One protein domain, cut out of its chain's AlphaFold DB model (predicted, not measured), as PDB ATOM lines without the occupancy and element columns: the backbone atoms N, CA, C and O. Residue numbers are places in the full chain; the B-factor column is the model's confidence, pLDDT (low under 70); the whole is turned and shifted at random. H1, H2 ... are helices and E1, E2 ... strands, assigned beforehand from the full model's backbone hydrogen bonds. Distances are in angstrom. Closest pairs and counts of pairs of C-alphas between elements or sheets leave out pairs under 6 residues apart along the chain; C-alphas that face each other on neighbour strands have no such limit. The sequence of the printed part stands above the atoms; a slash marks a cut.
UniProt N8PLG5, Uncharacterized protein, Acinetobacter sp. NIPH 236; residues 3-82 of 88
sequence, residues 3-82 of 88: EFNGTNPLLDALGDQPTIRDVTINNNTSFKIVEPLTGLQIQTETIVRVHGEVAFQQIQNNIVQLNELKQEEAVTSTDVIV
ATOM      1  N   GLU A   3      47.750 -25.664 -35.370       90.00
ATOM      2  CA  GLU A   3      46.520 -24.873 -35.461       90.00
ATOM      3  C   GLU A   3      46.080 -24.748 -36.921       90.00
ATOM      4  O   GLU A   3      46.900 -24.507 -37.810       90.00
ATOM      5  N   PHE A   4      44.785 -24.917 -37.168       90.25
ATOM      6  CA  PHE A   4      44.147 -24.732 -38.461       90.25
ATOM      7  C   PHE A   4      42.994 -23.741 -38.328       90.25
ATOM      8  O   PHE A   4      42.000 -23.993 -37.640       90.25
ATOM      9  N   ASN A   5      43.123 -22.609 -39.018       87.94
ATOM     10  CA  ASN A   5      42.065 -21.619 -39.098       87.94
ATOM     11  C   ASN A   5      41.267 -21.803 -40.392       87.94
ATOM     12  O   ASN A   5      41.733 -21.419 -41.463       87.94
ATOM     13  N   GLY A   6      40.074 -22.387 -40.279       83.06
ATOM     14  CA  GLY A   6      39.151 -22.528 -41.402       83.06
ATOM     15  C   GLY A   6      38.061 -21.455 -41.454       83.06
ATOM     16  O   GLY A   6      37.237 -21.476 -42.371       83.06
ATOM     17  N   THR A   7      38.059 -20.502 -40.516       82.75
ATOM     18  CA  THR A   7      37.139 -19.359 -40.558       82.75
ATOM     19  C   THR A   7      37.463 -18.457 -41.744       82.75
ATOM     20  O   THR A   7      38.622 -18.242 -42.106       82.75
ATOM     21  N   ASN A   8      36.429 -17.913 -42.377       80.12
ATOM     22  CA  ASN A   8      36.589 -16.872 -43.383       80.12
ATOM     23  C   ASN A   8      35.378 -15.929 -43.378       80.12
ATOM     24  O   ASN A   8      34.304 -16.333 -42.928       80.12
ATOM     25  N   PRO A   9      35.515 -14.696 -43.907       81.19
ATOM     26  CA  PRO A   9      34.449 -13.692 -43.849       81.19
ATOM     27  C   PRO A   9      33.134 -14.116 -44.513       81.19
ATOM     28  O   PRO A   9      32.080 -13.599 -44.160       81.19
ATOM     29  N   LEU A  10      33.175 -15.040 -45.482       81.88
ATOM     30  CA  LEU A  10      31.959 -15.553 -46.115       81.88
ATOM     31  C   LEU A  10      31.224 -16.515 -45.183       81.88
ATOM     32  O   LEU A  10      30.012 -16.417 -45.063       81.88
ATOM     33  N   LEU A  11      31.943 -17.422 -44.519       81.12
ATOM     34  CA  LEU A  11      31.345 -18.349 -43.556       81.12
ATOM     35  C   LEU A  11      30.803 -17.620 -42.325       81.12
ATOM     36  O   LEU A  11      29.701 -17.928 -41.883       81.12
ATOM     37  N   ASP A  12      31.516 -16.601 -41.849       77.00
ATOM     38  CA  ASP A  12      31.047 -15.717 -40.777       77.00
ATOM     39  C   ASP A  12      29.734 -15.013 -41.172       77.00
ATOM     40  O   ASP A  12      28.733 -15.078 -40.460       77.00
ATOM     41  N   ALA A  13      29.665 -14.461 -42.390       80.00
ATOM     42  CA  ALA A  13      28.434 -13.873 -42.926       80.00
ATOM     43  C   ALA A  13      27.288 -14.888 -43.134       80.00
ATOM     44  O   ALA A  13      26.122 -14.492 -43.184       80.00
ATOM     45  N   LEU A  14      27.603 -16.182 -43.256       81.31
ATOM     46  CA  LEU A  14      26.639 -17.285 -43.344       81.31
ATOM     47  C   LEU A  14      26.269 -17.872 -41.969       81.31
ATOM     48  O   LEU A  14      25.454 -18.795 -41.911       81.31
ATOM     49  N   GLY A  15      26.808 -17.320 -40.877       72.31
ATOM     50  CA  GLY A  15      26.471 -17.693 -39.504       72.31
ATOM     51  C   GLY A  15      27.328 -18.808 -38.900       72.31
ATOM     52  O   GLY A  15      26.909 -19.397 -37.899       72.31
ATOM     53  N   ASP A  16      28.497 -19.110 -39.479       78.50
ATOM     54  CA  ASP A  16      29.455 -20.046 -38.879       78.50
ATOM     55  C   ASP A  16      29.893 -19.540 -37.501       78.50
ATOM     56  O   ASP A  16      30.264 -18.379 -37.326       78.50
ATOM     57  N   GLN A  17      29.812 -20.410 -36.498       71.38
ATOM     58  CA  GLN A  17      30.169 -20.038 -35.136       71.38
ATOM     59  C   GLN A  17      31.696 -20.062 -34.985       71.38
ATOM     60  O   GLN A  17      32.340 -21.006 -35.459       71.38
ATOM     61  N   PRO A  18      32.299 -19.084 -34.280       72.44
ATOM     62  CA  PRO A  18      33.720 -19.102 -33.952       72.44
ATOM     63  C   PRO A  18      33.990 -20.122 -32.834       72.44
ATOM     64  O   PRO A  18      34.352 -19.771 -31.713       72.44
ATOM     65  N   THR A  19      33.781 -21.402 -33.134       85.81
ATOM     66  CA  THR A  19      34.057 -22.521 -32.234       85.81
ATOM     67  C   THR A  19      35.509 -22.943 -32.387       85.81
ATOM     68  O   THR A  19      36.016 -23.051 -33.506       85.81
ATOM     69  N   ILE A  20      36.180 -23.187 -31.263       90.06
ATOM     70  CA  ILE A  20      37.555 -23.689 -31.239       90.06
ATOM     71  C   ILE A  20      37.519 -25.088 -30.644       90.06
ATOM     72  O   ILE A  20      37.051 -25.264 -29.521       90.06
ATOM     73  N   ARG A  21      38.011 -26.080 -31.387       93.00
ATOM     74  CA  ARG A  21      38.074 -27.479 -30.947       93.00
ATOM     75  C   ARG A  21      39.493 -28.000 -31.040       93.00
ATOM     76  O   ARG A  21      40.161 -27.763 -32.041       93.00
ATOM     77  N   ASP A  22      39.919 -28.764 -30.048       94.00
ATOM     78  CA  ASP A  22      41.110 -29.598 -30.165       94.00
ATOM     79  C   ASP A  22      40.655 -30.976 -30.651       94.00
ATOM     80  O   ASP A  22      39.938 -31.693 -29.955       94.00
ATOM     81  N   VAL A  23      41.038 -31.320 -31.879       93.88
ATOM     82  CA  VAL A  23      40.705 -32.583 -32.538       93.88
ATOM     83  C   VAL A  23      41.927 -33.488 -32.481       93.88
ATOM     84  O   VAL A  23      42.984 -33.166 -33.028       93.88
ATOM     85  N   THR A  24      41.787 -34.632 -31.823       95.00
ATOM     86  CA  THR A  24      42.792 -35.695 -31.817       95.00
ATOM     87  C   THR A  24      42.463 -36.673 -32.929       95.00
ATOM     88  O   THR A  24      41.377 -37.238 -32.943       95.00
ATOM     89  N   ILE A  25      43.391 -36.874 -33.860       94.81
ATOM     90  CA  ILE A  25      43.251 -37.776 -35.001       94.81
ATOM     91  C   ILE A  25      44.322 -38.861 -34.900       94.81
ATOM     92  O   ILE A  25      45.509 -38.553 -34.761       94.81
ATOM     93  N   ASN A  26      43.912 -40.122 -35.004       94.81
ATOM     94  CA  ASN A  26      44.796 -41.279 -34.910       94.81
ATOM     95  C   ASN A  26      44.785 -42.057 -36.224       94.81
ATOM     96  O   ASN A  26      43.725 -42.337 -36.781       94.81
ATOM     97  N   ASN A  27      45.969 -42.424 -36.704       94.06
ATOM     98  CA  ASN A  27      46.140 -43.369 -37.799       94.06
ATOM     99  C   ASN A  27      46.412 -44.758 -37.216       94.06
ATOM    100  O   ASN A  27      47.457 -44.988 -36.606       94.06
ATOM    101  N   ASN A  28      45.479 -45.680 -37.437       92.31
ATOM    102  CA  ASN A  28      45.538 -47.051 -36.931       92.31
ATOM    103  C   ASN A  28      46.243 -48.008 -37.903       92.31
ATOM    104  O   ASN A  28      46.283 -49.217 -37.678       92.31
ATOM    105  N   THR A  29      46.797 -47.482 -38.996       89.50
ATOM    106  CA  THR A  29      47.444 -48.264 -40.049       89.50
ATOM    107  C   THR A  29      48.939 -47.968 -40.128       89.50
ATOM    108  O   THR A  29      49.441 -46.966 -39.623       89.50
ATOM    109  N   SER A  30      49.674 -48.829 -40.831       87.44
ATOM    110  CA  SER A  30      51.080 -48.593 -41.184       87.44
ATOM    111  C   SER A  30      51.255 -47.699 -42.417       87.44
ATOM    112  O   SER A  30      52.384 -47.367 -42.787       87.44
ATOM    113  N   PHE A  31      50.161 -47.302 -43.077       89.62
ATOM    114  CA  PHE A  31      50.214 -46.443 -44.251       89.62
ATOM    115  C   PHE A  31      50.373 -44.980 -43.856       89.62
ATOM    116  O   PHE A  31      49.821 -44.505 -42.867       89.62
ATOM    117  N   LYS A  32      51.082 -44.222 -44.694       91.44
ATOM    118  CA  LYS A  32      51.095 -42.766 -44.584       91.44
ATOM    119  C   LYS A  32      49.736 -42.219 -45.020       91.44
ATOM    120  O   LYS A  32      49.397 -42.300 -46.200       91.44
ATOM    121  N   ILE A  33      49.001 -41.634 -44.079       91.69
ATOM    122  CA  ILE A  33      47.741 -40.930 -44.331       91.69
ATOM    123  C   ILE A  33      47.963 -39.439 -44.091       91.69
ATOM    124  O   ILE A  33      48.640 -39.041 -43.141       91.69
ATOM    125  N   VAL A  34      47.435 -38.619 -44.993       93.06
ATOM    126  CA  VAL A  34      47.499 -37.159 -44.923       93.06
ATOM    127  C   VAL A  34      46.072 -36.633 -44.940       93.06
ATOM    128  O   VAL A  34      45.289 -37.033 -45.798       93.06
ATOM    129  N   GLU A  35      45.740 -35.766 -43.990       91.19
ATOM    130  CA  GLU A  35      44.436 -35.122 -43.919       91.19
ATOM    131  C   GLU A  35      44.321 -34.086 -45.065       91.19
ATOM    132  O   GLU A  35      45.183 -33.207 -45.170       91.19
ATOM    133  N   PRO A  36      43.320 -34.199 -45.961       89.31
ATOM    134  CA  PRO A  36      43.245 -33.390 -47.180       89.31
ATOM    135  C   PRO A  36      43.123 -31.876 -46.976       89.31
ATOM    136  O   PRO A  36      43.635 -31.122 -47.801       89.31
ATOM    137  N   LEU A  37      42.434 -31.418 -45.928       90.50
ATOM    138  CA  LEU A  37      42.148 -29.996 -45.721       90.50
ATOM    139  C   LEU A  37      43.351 -29.239 -45.140       90.50
ATOM    140  O   LEU A  37      43.686 -28.141 -45.578       90.50
ATOM    141  N   THR A  38      43.998 -29.835 -44.148       88.62
ATOM    142  CA  THR A  38      45.115 -29.278 -43.379       88.62
ATOM    143  C   THR A  38      46.472 -29.664 -43.966       88.62
ATOM    144  O   THR A  38      47.482 -29.039 -43.647       88.62
ATOM    145  N   GLY A  39      46.524 -30.708 -44.803       89.88
ATOM    146  CA  GLY A  39      47.764 -31.282 -45.326       89.88
ATOM    147  C   GLY A  39      48.602 -32.001 -44.264       89.88
ATOM    148  O   GLY A  39      49.765 -32.333 -44.516       89.88
ATOM    149  N   LEU A  40      48.049 -32.233 -43.069       91.00
ATOM    150  CA  LEU A  40      48.779 -32.835 -41.960       91.00
ATOM    151  C   LEU A  40      48.909 -34.339 -42.139       91.00
ATOM    152  O   LEU A  40      47.934 -35.048 -42.374       91.00
ATOM    153  N   GLN A  41      50.130 -34.847 -41.982       93.50
ATOM    154  CA  GLN A  41      50.346 -36.282 -41.893       93.50
ATOM    155  C   GLN A  41      49.820 -36.789 -40.546       93.50
ATOM    156  O   GLN A  41      50.332 -36.397 -39.496       93.50
ATOM    157  N   ILE A  42      48.840 -37.691 -40.595       92.00
ATOM    158  CA  ILE A  42      48.235 -38.301 -39.414       92.00
ATOM    159  C   ILE A  42      49.171 -39.407 -38.913       92.00
ATOM    160  O   ILE A  42      49.440 -40.396 -39.606       92.00
ATOM    161  N   GLN A  43      49.702 -39.198 -37.713       91.19
ATOM    162  CA  GLN A  43      50.506 -40.163 -36.963       91.19
ATOM    163  C   GLN A  43      49.614 -41.001 -36.032       91.19
ATOM    164  O   GLN A  43      48.390 -40.911 -36.084       91.19
ATOM    165  N   THR A  44      50.219 -41.812 -35.165       89.06
ATOM    166  CA  THR A  44      49.490 -42.584 -34.145       89.06
ATOM    167  C   THR A  44      48.659 -41.706 -33.213       89.06
ATOM    168  O   THR A  44      47.640 -42.169 -32.733       89.06
ATOM    169  N   GLU A  45      49.078 -40.457 -32.991       91.56
ATOM    170  CA  GLU A  45      48.315 -39.432 -32.279       91.56
ATOM    171  C   GLU A  45      48.681 -38.060 -32.860       91.56
ATOM    172  O   GLU A  45      49.849 -37.662 -32.873       91.56
ATOM    173  N   THR A  46      47.704 -37.346 -33.417       92.38
ATOM    174  CA  THR A  46      47.892 -36.020 -34.024       92.38
ATOM    175  C   THR A  46      46.828 -35.069 -33.511       92.38
ATOM    176  O   THR A  46      45.653 -35.244 -33.806       92.38
ATOM    177  N   ILE A  47      47.239 -34.041 -32.769       93.19
ATOM    178  CA  ILE A  47      46.322 -33.038 -32.216       93.19
ATOM    179  C   ILE A  47      46.349 -31.782 -33.090       93.19
ATOM    180  O   ILE A  47      47.405 -31.145 -33.239       93.19
ATOM    181  N   VAL A  48      45.184 -31.423 -33.631       92.69
ATOM    182  CA  VAL A  48      44.951 -30.199 -34.399       92.69
ATOM    183  C   VAL A  48      43.894 -29.333 -33.719       92.69
ATOM    184  O   VAL A  48      42.788 -29.782 -33.441       92.69
ATOM    185  N   ARG A  49      44.231 -28.071 -33.462       94.00
ATOM    186  CA  ARG A  49      43.282 -27.055 -33.017       94.00
ATOM    187  C   ARG A  49      42.584 -26.468 -34.230       94.00
ATOM    188  O   ARG A  49      43.243 -25.890 -35.091       94.00
ATOM    189  N   VAL A  50      41.272 -26.610 -34.307       91.81
ATOM    190  CA  VAL A  50      40.452 -26.193 -35.443       91.81
ATOM    191  C   VAL A  50      39.599 -25.005 -35.033       91.81
ATOM    192  O   VAL A  50      38.902 -25.064 -34.023       91.81
ATOM    193  N   HIS A  51      39.653 -23.938 -35.828       90.62
ATOM    194  CA  HIS A  51      38.781 -22.775 -35.682       90.62
ATOM    195  C   HIS A  51      37.706 -22.799 -36.772       90.62
ATOM    196  O   HIS A  51      38.040 -22.827 -37.963       90.62
ATOM    197  N   GLY A  52      36.443 -22.731 -36.355       88.50
ATOM    198  CA  GLY A  52      35.264 -22.759 -37.222       88.50
ATOM    199  C   GLY A  52      34.599 -24.134 -37.256       88.50
ATOM    200  O   GLY A  52      35.265 -25.167 -37.379       88.50
ATOM    201  N   GLU A  53      33.270 -24.152 -37.165       88.94
ATOM    202  CA  GLU A  53      32.493 -25.393 -37.140       88.94
ATOM    203  C   GLU A  53      32.509 -26.075 -38.512       88.94
ATOM    204  O   GLU A  53      32.707 -27.285 -38.606       88.94
ATOM    205  N   VAL A  54      32.409 -25.305 -39.598       89.69
ATOM    206  CA  VAL A  54      32.477 -25.851 -40.966       89.69
ATOM    207  C   VAL A  54      33.806 -26.567 -41.228       89.69
ATOM    208  O   VAL A  54      33.833 -27.634 -41.844       89.69
ATOM    209  N   ALA A  55      34.913 -26.012 -40.735       90.19
ATOM    210  CA  ALA A  55      36.237 -26.612 -40.870       90.19
ATOM    211  C   ALA A  55      36.338 -27.947 -40.121       90.19
ATOM    212  O   ALA A  55      36.859 -28.926 -40.658       90.19
ATOM    213  N   PHE A  56      35.789 -27.999 -38.906       92.38
ATOM    214  CA  PHE A  56      35.690 -29.225 -38.124       92.38
ATOM    215  C   PHE A  56      34.862 -30.296 -38.852       92.38
ATOM    216  O   PHE A  56      35.338 -31.418 -39.028       92.38
ATOM    217  N   GLN A  57      33.677 -29.938 -39.355       92.25
ATOM    218  CA  GLN A  57      32.816 -30.855 -40.110       92.25
ATOM    219  C   GLN A  57      33.508 -31.390 -41.368       92.25
ATOM    220  O   GLN A  57      33.398 -32.572 -41.693       92.25
ATOM    221  N   GLN A  58      34.276 -30.551 -42.067       93.06
ATOM    222  CA  GLN A  58      35.037 -30.989 -43.233       93.06
ATOM    223  C   GLN A  58      36.120 -32.015 -42.866       93.06
ATOM    224  O   GLN A  58      36.279 -32.998 -43.589       93.06
ATOM    225  N   ILE A  59      36.828 -31.834 -41.745       93.31
ATOM    226  CA  ILE A  59      37.816 -32.812 -41.257       93.31
ATOM    227  C   ILE A  59      37.133 -34.146 -40.928       93.31
ATOM    228  O   ILE A  59      37.616 -35.193 -41.356       93.31
ATOM    229  N   GLN A  60      35.984 -34.125 -40.242       94.94
ATOM    230  CA  GLN A  60      35.211 -35.340 -39.946       94.94
ATOM    231  C   GLN A  60      34.770 -36.061 -41.230       94.94
ATOM    232  O   GLN A  60      34.977 -37.265 -41.376       94.94
ATOM    233  N   ASN A  61      34.247 -35.318 -42.208       95.94
ATOM    234  CA  ASN A  61      33.857 -35.872 -43.506       95.94
ATOM    235  C   ASN A  61      35.044 -36.486 -44.258       95.94
ATOM    236  O   ASN A  61      34.904 -37.544 -44.872       95.94
ATOM    237  N   ASN A  62      36.215 -35.852 -44.202       95.00
ATOM    238  CA  ASN A  62      37.424 -36.386 -44.817       95.00
ATOM    239  C   ASN A  62      37.851 -37.707 -44.155       95.00
ATOM    240  O   ASN A  62      38.234 -38.637 -44.860       95.00
ATOM    241  N   ILE A  63      37.751 -37.822 -42.826       94.00
ATOM    242  CA  ILE A  63      38.044 -39.066 -42.093       94.00
ATOM    243  C   ILE A  63      37.101 -40.193 -42.525       94.00
ATOM    244  O   ILE A  63      37.565 -41.291 -42.832       94.00
ATOM    245  N   VAL A  64      35.796 -39.914 -42.622       95.44
ATOM    246  CA  VAL A  64      34.807 -40.888 -43.112       95.44
ATOM    247  C   VAL A  64      35.170 -41.361 -44.521       95.44
ATOM    248  O   VAL A  64      35.284 -42.563 -44.748       95.44
ATOM    249  N   GLN A  65      35.453 -40.435 -45.441       94.56
ATOM    250  CA  GLN A  65      35.833 -40.771 -46.819       94.56
ATOM    251  C   GLN A  65      37.138 -41.576 -46.897       94.56
ATOM    252  O   GLN A  65      37.260 -42.485 -47.718       94.56
ATOM    253  N   LEU A  66      38.126 -41.267 -46.050       92.75
ATOM    254  CA  LEU A  66      39.376 -42.028 -45.971       92.75
ATOM    255  C   LEU A  66      39.118 -43.475 -45.533       92.75
ATOM    256  O   LEU A  66      39.674 -44.396 -46.134       92.75
ATOM    257  N   ASN A  67      38.258 -43.677 -44.534       93.94
ATOM    258  CA  ASN A  67      37.879 -45.005 -44.055       93.94
ATOM    259  C   ASN A  67      37.076 -45.784 -45.107       93.94
ATOM    260  O   ASN A  67      37.362 -46.954 -45.361       93.94
ATOM    261  N   GLU A  68      36.136 -45.131 -45.795       94.94
ATOM    262  CA  GLU A  68      35.385 -45.729 -46.906       94.94
ATOM    263  C   GLU A  68      36.306 -46.161 -48.055       94.94
ATOM    264  O   GLU A  68      36.185 -47.276 -48.567       94.94
ATOM    265  N   LEU A  69      37.273 -45.318 -48.431       92.38
ATOM    266  CA  LEU A  69      38.239 -45.618 -49.488       92.38
ATOM    267  C   LEU A  69      39.136 -46.812 -49.132       92.38
ATOM    268  O   LEU A  69      39.525 -47.583 -50.011       92.38
ATOM    269  N   LYS A  70      39.485 -46.953 -47.851       88.69
ATOM    270  CA  LYS A  70      40.301 -48.061 -47.341       88.69
ATOM    271  C   LYS A  70      39.491 -49.318 -47.030       88.69
ATOM    272  O   LYS A  70      40.082 -50.388 -46.942       88.69
ATOM    273  N   GLN A  71      38.166 -49.201 -46.942       91.31
ATOM    274  CA  GLN A  71      37.249 -50.263 -46.517       91.31
ATOM    275  C   GLN A  71      37.569 -50.796 -45.106       91.31
ATOM    276  O   GLN A  71      37.315 -51.959 -44.798       91.31
ATOM    277  N   GLU A  72      38.130 -49.941 -44.247       91.06
ATOM    278  CA  GLU A  72      38.493 -50.235 -42.856       91.06
ATOM    279  C   GLU A  72      38.502 -48.947 -42.015       91.06
ATOM    280  O   GLU A  72      38.557 -47.841 -42.554       91.06
ATOM    281  N   GLU A  73      38.492 -49.074 -40.686       91.56
ATOM    282  CA  GLU A  73      38.608 -47.945 -39.750       91.56
ATOM    283  C   GLU A  73      40.076 -47.487 -39.603       91.56
ATOM    284  O   GLU A  73      40.711 -47.602 -38.551       91.56
ATOM    285  N   ALA A  74      40.641 -46.998 -40.708       91.81
ATOM    286  CA  ALA A  74      42.040 -46.597 -40.812       91.81
ATOM    287  C   ALA A  74      42.374 -45.358 -39.966       91.81
ATOM    288  O   ALA A  74      43.495 -45.225 -39.465       91.81
ATOM    289  N   VAL A  75      41.414 -44.446 -39.827       94.12
ATOM    290  CA  VAL A  75      41.560 -43.172 -39.125       94.12
ATOM    291  C   VAL A  75      40.412 -42.989 -38.142       94.12
ATOM    292  O   VAL A  75      39.247 -43.124 -38.512       94.12
ATOM    293  N   THR A  76      40.733 -42.628 -36.902       94.31
ATOM    294  CA  THR A  76      39.741 -42.257 -35.885       94.31
ATOM    295  C   THR A  76      39.983 -40.842 -35.392       94.31
ATOM    296  O   THR A  76      41.107 -40.339 -35.452       94.31
ATOM    297  N   SER A  77      38.935 -40.192 -34.891       94.12
ATOM    298  CA  SER A  77      39.075 -38.895 -34.239       94.12
ATOM    299  C   SER A  77      38.190 -38.732 -33.017       94.12
ATOM    300  O   SER A  77      37.084 -39.263 -32.966       94.12
ATOM    301  N   THR A  78      38.674 -37.935 -32.073       94.38
ATOM    302  CA  THR A  78      37.917 -37.388 -30.947       94.38
ATOM    303  C   THR A  78      38.116 -35.877 -30.906       94.38
ATOM    304  O   THR A  78      39.138 -35.374 -31.373       94.38
ATOM    305  N   ASP A  79      37.157 -35.136 -30.360       92.81
ATOM    306  CA  ASP A  79      37.256 -33.685 -30.227       92.81
ATOM    307  C   ASP A  79      36.818 -33.193 -28.847       92.81
ATOM    308  O   ASP A  79      36.023 -33.828 -28.154       92.81
ATOM    309  N   VAL A  80      37.377 -32.051 -28.449       92.38
ATOM    310  CA  VAL A  80      37.000 -31.312 -27.242       92.38
ATOM    311  C   VAL A  80      36.833 -29.843 -27.614       92.38
ATOM    312  O   VAL A  80      37.713 -29.261 -28.249       92.38
ATOM    313  N   ILE A  81      35.716 -29.232 -27.212       88.31
ATOM    314  CA  ILE A  81      35.490 -27.793 -27.376       88.31
ATOM    315  C   ILE A  81      36.372 -27.046 -26.369       88.31
ATOM    316  O   ILE A  81      36.328 -27.306 -25.171       88.31
ATOM    317  N   VAL A  82      37.201 -26.130 -26.865       85.06
ATOM    318  CA  VAL A  82      38.206 -25.393 -26.080       85.06
ATOM    319  C   VAL A  82      37.681 -24.029 -25.633       85.06
ATOM    320  O   VAL A  82      38.144 -23.492 -24.633       85.06
TER     321      VAL A  82
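This is residues 3 to 82 of the 88 residues of an uncharacterized protein of Acinetobacter sp. NIPH 236 (UniProt N8PLG5). A twisted sheet of four strands has the long helix H2 lying over one face, along the strands, with the other face bare. The short helix H1 lies beyond one end of the sheet, while residues 28 to 45 form a long loop that reaches past the other end at Ser 30. The printed part has 80 residues, with two named helices and four named strands that follow along the chain as E1, H1, E2, E3, H2, E4; the mixed sheet runs E1, E3, E2, E4, and the class is mixed, helices and strands. The whole is compact, with a radius of gyration of the C-alphas of 12.9 A, but elongated, spanning 40 by 22 by 18 A.

In the sheet, E2 is residues 20 to 27, 22.5 A long; E4 is residues 75 to 81, 20.3 A, ending at C-alpha 81 (35.490, -27.793, -27.376). E3 is residues 46 to 51, 16.2 A, and E1 is residues 3 to 5, 6.6 A, beginning at C-alpha 3 (46.520, -24.873, -35.461). H2 is residues 53 to 70, 26.1 A, and H1 is residues 9 to 13, 6.1 A.

E2 and E3, a hairpin, are antiparallel, with N 23 and O 48 2.8 A apart. E2 and E4 are antiparallel, with N 24 and O 78 2.8 A apart. E1 is parallel to E3, with N 4 and O 49 2.8 A apart. H2 is on the sheet at a height of 8.1 A, and E3, H2 and E4 form a split strand-helix-strand unit, E2 between its strands, with a right-handed crossover. The closest C-alphas of H2 and E4, Ile 63 and Val 75, are 6.2 A apart. H1 is not on the sheet. In H1 and H2 every O i to N i+4 pair is within hydrogen-bond range.

The C-alphas of Ala 13 and Ser 30, the two farthest apart, are 41.5 A from each other. The printed part has no cut. The link from E2 to E3 is long, 18 residues, and within it residues 33 to 34 pair antiparallel with 41 to 42. No printed residue is under 70 in pLDDT.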